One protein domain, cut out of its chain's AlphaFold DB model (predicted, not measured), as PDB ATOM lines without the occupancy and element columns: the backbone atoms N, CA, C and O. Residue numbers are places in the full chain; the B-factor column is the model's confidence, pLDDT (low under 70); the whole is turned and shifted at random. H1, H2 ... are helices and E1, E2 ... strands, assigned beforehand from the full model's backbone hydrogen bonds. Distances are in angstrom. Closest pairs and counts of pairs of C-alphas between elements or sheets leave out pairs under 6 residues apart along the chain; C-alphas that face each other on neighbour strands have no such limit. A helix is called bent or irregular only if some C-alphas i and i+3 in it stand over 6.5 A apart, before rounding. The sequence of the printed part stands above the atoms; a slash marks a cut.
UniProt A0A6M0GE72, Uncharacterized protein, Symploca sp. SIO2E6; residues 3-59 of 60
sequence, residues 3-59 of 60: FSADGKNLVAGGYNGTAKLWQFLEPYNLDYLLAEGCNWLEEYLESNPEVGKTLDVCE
ATOM      1  N   PHE A   3     173.951 152.074 187.833       95.25
ATOM      2  CA  PHE A   3     175.156 151.741 188.585       95.25
ATOM      3  C   PHE A   3     175.628 150.322 188.252       95.25
ATOM      4  O   PHE A   3     174.812 149.448 187.945       95.25
ATOM      5  N   SER A   4     176.937 150.076 188.318       95.94
ATOM      6  CA  SER A   4     177.461 148.708 188.348       95.94
ATOM      7  C   SER A   4     176.998 147.979 189.612       95.94
ATOM      8  O   SER A   4     176.697 148.609 190.622       95.94
ATOM      9  N   ALA A   5     176.959 146.645 189.569       95.12
ATOM     10  CA  ALA A   5     176.479 145.830 190.689       95.12
ATOM     11  C   ALA A   5     177.290 146.026 191.985       95.12
ATOM     12  O   ALA A   5     176.765 145.809 193.068       95.12
ATOM     13  N   ASP A   6     178.553 146.444 191.875       93.62
ATOM     14  CA  ASP A   6     179.429 146.774 193.005       93.62
ATOM     15  C   ASP A   6     179.329 148.242 193.461       93.62
ATOM     16  O   ASP A   6     180.069 148.662 194.347       93.62
ATOM     17  N   GLY A   7     178.476 149.051 192.825       95.06
ATOM     18  CA  GLY A   7     178.264 150.458 193.158       95.06
ATOM     19  C   GLY A   7     179.425 151.401 192.820       95.06
ATOM     20  O   GLY A   7     179.341 152.586 193.139       95.06
ATOM     21  N   LYS A   8     180.503 150.928 192.177       96.19
ATOM     22  CA  LYS A   8     181.720 151.732 191.922       96.19
ATOM     23  C   LYS A   8     181.691 152.520 190.620       96.19
ATOM     24  O   LYS A   8     182.525 153.400 190.412       96.19
ATOM     25  N   ASN A   9     180.745 152.224 189.736       96.50
ATOM     26  CA  ASN A   9     180.615 152.893 188.452       96.50
ATOM     27  C   ASN A   9     179.191 153.386 188.233       96.50
ATOM     28  O   ASN A   9     178.235 152.678 188.538       96.50
ATOM     29  N   LEU A  10     179.058 154.556 187.614       96.44
ATOM     30  CA  LEU A  10     177.786 155.097 187.144       96.44
ATOM     31  C   LEU A  10     177.866 155.376 185.646       96.44
ATOM     32  O   LEU A  10     178.741 156.110 185.186       96.44
ATOM     33  N   VAL A  11     176.918 154.828 184.888       97.44
ATOM     34  CA  VAL A  11     176.748 155.113 183.462       97.44
ATOM     35  C   VAL A  11     175.478 155.922 183.236       97.44
ATOM     36  O   VAL A  11     174.374 155.523 183.621       97.44
ATOM     37  N   ALA A  12     175.612 157.046 182.536       97.00
ATOM     38  CA  ALA A  12     174.493 157.873 182.102       97.00
ATOM     39  C   ALA A  12     174.567 158.155 180.598       97.00
ATOM     40  O   ALA A  12     175.558 158.695 180.110       97.00
ATOM     41  N   GLY A  13     173.504 157.804 179.872       97.44
ATOM     42  CA  GLY A  13     173.323 158.186 178.471       97.44
ATOM     43  C   GLY A  13     172.772 159.606 178.348       97.44
ATOM     44  O   GLY A  13     171.934 160.016 179.151       97.44
ATOM     45  N   GLY A  14     173.241 160.345 177.348       96.25
ATOM     46  CA  GLY A  14     172.784 161.682 176.988       96.25
ATOM     47  C   GLY A  14     172.046 161.702 175.649       96.25
ATOM     48  O   GLY A  14     172.267 160.866 174.775       96.25
ATOM     49  N   TYR A  15     171.187 162.707 175.464       96.62
ATOM     50  CA  TYR A  15     170.419 162.906 174.225       96.62
ATOM     51  C   TYR A  15     171.283 163.153 172.981       96.62
ATOM     52  O   TYR A  15     170.829 162.961 171.861       96.62
ATOM     53  N   ASN A  16     172.540 163.555 173.166       97.06
ATOM     54  CA  ASN A  16     173.528 163.732 172.103       97.06
ATOM     55  C   ASN A  16     174.166 162.408 171.632       97.06
ATOM     56  O   ASN A  16     175.169 162.439 170.922       97.06
ATOM     57  N   GLY A  17     173.638 161.256 172.057       96.75
ATOM     58  CA  GLY A  17     174.159 159.940 171.690       96.75
ATOM     59  C   GLY A  17     175.455 159.556 172.408       96.75
ATOM     60  O   GLY A  17     176.061 158.552 172.045       96.75
ATOM     61  N   THR A  18     175.894 160.317 173.419       97.56
ATOM     62  CA  THR A  18     177.069 159.959 174.222       97.56
ATOM     63  C   THR A  18     176.668 159.343 175.554       97.56
ATOM     64  O   THR A  18     175.606 159.633 176.102       97.56
ATOM     65  N   ALA A  19     177.535 158.491 176.098       97.06
ATOM     66  CA  ALA A  19     177.431 158.019 177.470       97.06
ATOM     67  C   ALA A  19     178.600 158.572 178.286       97.06
ATOM     68  O   ALA A  19     179.729 158.642 177.801       97.06
ATOM     69  N   LYS A  20     178.323 158.967 179.527       97.06
ATOM     70  CA  LYS A  20     179.343 159.279 180.527       97.06
ATOM     71  C   LYS A  20     179.479 158.096 181.470       97.06
ATOM     72  O   LYS A  20     178.468 157.563 181.927       97.06
ATOM     73  N   LEU A  21     180.723 157.723 181.739       97.06
ATOM     74  CA  LEU A  21     181.103 156.771 182.771       97.06
ATOM     75  C   LEU A  21     181.810 157.548 183.879       97.06
ATOM     76  O   LEU A  21     182.810 158.217 183.618       97.06
ATOM     77  N   TRP A  22     181.298 157.444 185.099       95.50
ATOM     78  CA  TRP A  22     181.979 157.905 186.300       95.50
ATOM     79  C   TRP A  22     182.470 156.699 187.085       95.50
ATOM     80  O   TRP A  22     181.714 155.749 187.282       95.50
ATOM     81  N   GLN A  23     183.730 156.754 187.506       96.38
ATOM     82  CA  GLN A  23     184.365 155.762 188.365       96.38
ATOM     83  C   GLN A  23     184.573 156.416 189.724       96.38
ATOM     84  O   GLN A  23     185.264 157.433 189.816       96.38
ATOM     85  N   PHE A  24     183.948 155.866 190.757       93.62
ATOM     86  CA  PHE A  24     184.159 156.326 192.118       93.62
ATOM     87  C   PHE A  24     185.430 155.683 192.680       93.62
ATOM     88  O   PHE A  24     185.729 154.517 192.413       93.62
ATOM     89  N   LEU A  25     186.215 156.480 193.402       90.50
ATOM     90  CA  LEU A  25     187.438 156.030 194.060       90.50
ATOM     91  C   LEU A  25     187.123 155.744 195.521       90.50
ATOM     92  O   LEU A  25     186.372 156.494 196.132       90.50
ATOM     93  N   GLU A  26     187.718 154.698 196.087       86.81
ATOM     94  CA  GLU A  26     187.543 154.371 197.506       86.81
ATOM     95  C   GLU A  26     187.830 155.593 198.406       86.81
ATOM     96  O   GLU A  26     188.808 156.310 198.155       86.81
ATOM     97  N   PRO A  27     187.005 155.842 199.442       88.81
ATOM     98  CA  PRO A  27     185.912 154.991 199.944       88.81
ATOM     99  C   PRO A  27     184.549 155.217 199.256       88.81
ATOM    100  O   PRO A  27     183.534 154.698 199.710       88.81
ATOM    101  N   TYR A  28     184.489 156.022 198.194       91.44
ATOM    102  CA  TYR A  28     183.231 156.413 197.568       91.44
ATOM    103  C   TYR A  28     182.666 155.269 196.710       91.44
ATOM    104  O   TYR A  28     183.265 154.855 195.718       91.44
ATOM    105  N   ASN A  29     181.482 154.783 197.077       92.81
ATOM    106  CA  ASN A  29     180.634 153.881 196.297       92.81
ATOM    107  C   ASN A  29     179.159 154.300 196.469       92.81
ATOM    108  O   ASN A  29     178.871 155.263 197.181       92.81
ATOM    109  N   LEU A  30     178.227 153.614 195.801       94.06
ATOM    110  CA  LEU A  30     176.800 153.939 195.898       94.06
ATOM    111  C   LEU A  30     176.297 153.958 197.351       94.06
ATOM    112  O   LEU A  30     175.672 154.937 197.743       94.06
ATOM    113  N   ASP A  31     176.617 152.941 198.148       93.31
ATOM    114  CA  ASP A  31     176.138 152.831 199.532       93.31
ATOM    115  C   ASP A  31     176.658 153.980 200.408       93.31
ATOM    116  O   ASP A  31     175.888 154.606 201.133       93.31
ATOM    117  N   TYR A  32     177.943 154.329 200.277       94.56
ATOM    118  CA  TYR A  32     178.542 155.478 200.959       94.56
ATOM    119  C   TYR A  32     177.828 156.781 200.580       94.56
ATOM    120  O   TYR A  32     177.501 157.590 201.441       94.56
ATOM    121  N   LEU A  33     177.572 156.996 199.285       93.50
ATOM    122  CA  LEU A  33     176.914 158.213 198.803       93.50
ATOM    123  C   LEU A  33     175.455 158.310 199.269       93.50
ATOM    124  O   LEU A  33     174.980 159.412 199.534       93.50
ATOM    125  N   LEU A  34     174.751 157.179 199.358       94.50
ATOM    126  CA  LEU A  34     173.388 157.123 199.885       94.50
ATOM    127  C   LEU A  34     173.367 157.447 201.379       94.50
ATOM    128  O   LEU A  34     172.599 158.316 201.781       94.50
ATOM    129  N   ALA A  35     174.258 156.839 202.167       94.56
ATOM    130  CA  ALA A  35     174.390 157.126 203.594       94.56
ATOM    131  C   ALA A  35     174.703 158.609 203.852       94.56
ATOM    132  O   ALA A  35     174.030 159.256 204.651       94.56
ATOM    133  N   GLU A  36     175.652 159.189 203.111       95.81
ATOM    134  CA  GLU A  36     175.956 160.622 203.210       95.81
ATOM    135  C   GLU A  36     174.774 161.507 202.795       95.81
ATOM    136  O   GLU A  36     174.552 162.568 203.378       95.81
ATOM    137  N   GLY A  37     173.991 161.073 201.804       94.94
ATOM    138  CA  GLY A  37     172.756 161.746 201.411       94.94
ATOM    139  C   GLY A  37     171.707 161.738 202.523       94.94
ATOM    140  O   GLY A  37     171.085 162.770 202.770       94.94
ATOM    141  N   CYS A  38     171.538 160.611 203.217       95.81
ATOM    142  CA  CYS A  38     170.633 160.499 204.360       95.81
ATOM    143  C   CYS A  38     171.110 161.358 205.539       95.81
ATOM    144  O   CYS A  38     170.316 162.129 206.072       95.81
ATOM    145  N   ASN A  39     172.409 161.324 205.861       95.94
ATOM    146  CA  ASN A  39     173.018 162.184 206.885       95.94
ATOM    147  C   ASN A  39     172.779 163.671 206.586       95.94
ATOM    148  O   ASN A  39     172.435 164.449 207.469       95.94
ATOM    149  N   TRP A  40     172.918 164.081 205.323       96.62
ATOM    150  CA  TRP A  40     172.655 165.462 204.918       96.62
ATOM    151  C   TRP A  40     171.181 165.868 205.072       96.62
ATOM    152  O   TRP A  40     170.884 167.043 205.293       96.62
ATOM    153  N   LEU A  41     170.255 164.913 204.951       95.94
ATOM    154  CA  LEU A  41     168.813 165.143 205.028       95.94
ATOM    155  C   LEU A  41     168.225 164.984 206.437       95.94
ATOM    156  O   LEU A  41     167.038 165.260 206.591       95.94
ATOM    157  N   GLU A  42     169.003 164.581 207.443       94.06
ATOM    158  CA  GLU A  42     168.527 164.211 208.788       94.06
ATOM    159  C   GLU A  42     167.505 165.213 209.363       94.06
ATOM    160  O   GLU A  42     166.327 164.882 209.510       94.06
ATOM    161  N   GLU A  43     167.902 166.474 209.561       96.25
ATOM    162  CA  GLU A  43     167.029 167.529 210.114       96.25
ATOM    163  C   GLU A  43     165.770 167.786 209.255       96.25
ATOM    164  O   GLU A  43     164.684 168.126 209.746       96.25
ATOM    165  N   TYR A  44     165.894 167.634 207.934       95.50
ATOM    166  CA  TYR A  44     164.761 167.801 207.028       95.50
ATOM    167  C   TYR A  44     163.749 166.666 207.201       95.50
ATOM    168  O   TYR A  44     162.544 166.918 207.227       95.50
ATOM    169  N   LEU A  45     164.218 165.428 207.344       94.31
ATOM    170  CA  LEU A  45     163.353 164.265 207.518       94.31
ATOM    171  C   LEU A  45     162.673 164.264 208.892       94.31
ATOM    172  O   LEU A  45     161.496 163.911 208.970       94.31
ATOM    173  N   GLU A  46     163.338 164.763 209.940       93.44
ATOM    174  CA  GLU A  46     162.724 164.972 211.262       93.44
ATOM    175  C   GLU A  46     161.500 165.899 211.197       93.44
ATOM    176  O   GLU A  46     160.467 165.644 211.820       93.44
ATOM    177  N   SER A  47     161.599 166.974 210.412       96.81
ATOM    178  CA  SER A  47     160.512 167.942 210.231       96.81
ATOM    179  C   SER A  47     159.486 167.532 209.164       96.81
ATOM    180  O   SER A  47     158.392 168.099 209.120       96.81
ATOM    181  N   ASN A  48     159.800 166.534 208.331       95.75
ATOM    182  CA  ASN A  48     158.963 166.062 207.225       95.75
ATOM    183  C   ASN A  48     158.831 164.522 207.239       95.75
ATOM    184  O   ASN A  48     159.234 163.854 206.282       95.75
ATOM    185  N   PRO A  49     158.214 163.932 208.281       92.31
ATOM    186  CA  PRO A  49     158.225 162.483 208.507       92.31
ATOM    187  C   PRO A  49     157.516 161.676 207.412       92.31
ATOM    188  O   PRO A  49     157.872 160.530 207.160       92.31
ATOM    189  N   GLU A  50     156.528 162.258 206.722       93.88
ATOM    190  CA  GLU A  50     155.869 161.588 205.591       93.88
ATOM    191  C   GLU A  50     156.802 161.419 204.387       93.88
ATOM    192  O   GLU A  50     156.628 160.476 203.626       93.88
ATOM    193  N   VAL A  51     157.803 162.293 204.225       92.69
ATOM    194  CA  VAL A  51     158.840 162.128 203.195       92.69
ATOM    195  C   VAL A  51     159.802 161.016 203.603       92.69
ATOM    196  O   VAL A  51     160.108 160.160 202.777       92.69
ATOM    197  N   GLY A  52     160.211 160.977 204.877       90.69
ATOM    198  CA  GLY A  52     161.074 159.916 205.413       90.69
ATOM    199  C   GLY A  52     160.526 158.512 205.151       90.69
ATOM    200  O   GLY A  52     161.238 157.687 204.599       90.69
ATOM    201  N   LYS A  53     159.227 158.290 205.391       90.44
ATOM    202  CA  LYS A  53     158.532 157.010 205.123       90.44
ATOM    203  C   LYS A  53     158.521 156.562 203.656       90.44
ATOM    204  O   LYS A  53     158.033 155.478 203.360       90.44
ATOM    205  N   THR A  54     158.910 157.432 202.725       92.75
ATOM    206  CA  THR A  54     158.983 157.100 201.290       92.75
ATOM    207  C   THR A  54     160.408 156.838 200.819       92.75
ATOM    208  O   THR A  54     160.613 156.479 199.659       92.75
ATOM    209  N   LEU A  55     161.393 157.061 201.689       91.75
ATOM    210  CA  LEU A  55     162.809 156.917 201.401       91.75
ATOM    211  C   LEU A  55     163.351 155.674 202.107       91.75
ATOM    212  O   LEU A  55     164.195 155.790 202.988       91.75
ATOM    213  N   ASP A  56     162.929 154.495 201.639       89.69
ATOM    214  CA  ASP A  56     163.361 153.172 202.132       89.69
ATOM    215  C   ASP A  56     164.896 153.028 202.231       89.69
ATOM    216  O   ASP A  56     165.419 152.205 202.970       89.69
ATOM    217  N   VAL A  57     165.642 153.824 201.460       90.75
ATOM    218  CA  VAL A  57     167.112 153.828 201.427       90.75
ATOM    219  C   VAL A  57     167.766 154.495 202.644       90.75
ATOM    220  O   VAL A  57     168.952 154.286 202.879       90.75
ATOM    221  N   CYS A  58     167.014 155.306 203.388       90.25
ATOM    222  CA  CYS A  58     167.456 155.955 204.623       90.25
ATOM    223  C   CYS A  58     166.892 155.272 205.876       90.25
ATOM    224  O   CYS A  58     167.042 155.801 206.976       90.25
ATOM    225  N   GLU A  59     166.219 154.132 205.714       76.12
ATOM    226  CA  GLU A  59     165.760 153.304 206.823       76.12
ATOM    227  C   GLU A  59     166.893 152.335 207.213       76.12
ATOM    228  O   GLU A  59     167.419 151.623 206.356       76.12
TER     229      GLU A  59
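AT A GLANCE: This is residues 3 to 59 of the 60 residues of an uncharacterized protein of Symploca sp. SIO2E6 (UniProt A0A6M0GE72). A two-stranded hairpin, E1 and E2, makes one end of a loose model, and a long kinked helix, H1, leads away to the other, where short H2 and the last residues fold back toward H1. The printed part has 57 residues, in the order E1, E2, H1, H2, mixed in class, the strands antiparallel; the radius of gyration of the C-alphas is 14.7 A, the spans 41 by 29 by 17 A.

IN THESE COORDINATES: Find C-alpha 9 at (180.615, 152.893, 188.452); E1 runs from there to residue 13, 13.4 A. E2 is residues 19 to 23, 13.1 A. H1, residues 30 to 47, covers 25.8 A, with a kink of 52 degrees near residue 41; it is irregular, C-alphas 40 and 43 being 7.9 A apart. H2, residues 49 to 52, spans 4.9 A and ends at C-alpha 52, (161.074, 159.916, 205.413).

HOW THE PARTS SIT: In the hairpin, at 166 degrees, look for N 10 and O 22, 2.9 A apart, within hydrogen-bond range. E1 and H1 are only just apart, closest 8.4 A. H1, with residues 45 to 46 alone, and H2 only just touch, only at the corner, with 3 pairs of C-alphas within 8 A; the closest are Leu 45 and Gly 52, 5.3 A. In H1, 12 of 14 O i to N i+4 pairs are within range; H2 is too short for one.

THE WHOLE: The farthest C-alphas, Gly 17 and Ser 47, are 41.7 A apart. Residues 46 to 51, of which 49 to 51 belong to H2, stand free. The printed part has no cut and no long link; no printed residue is under 70 in pLDDT.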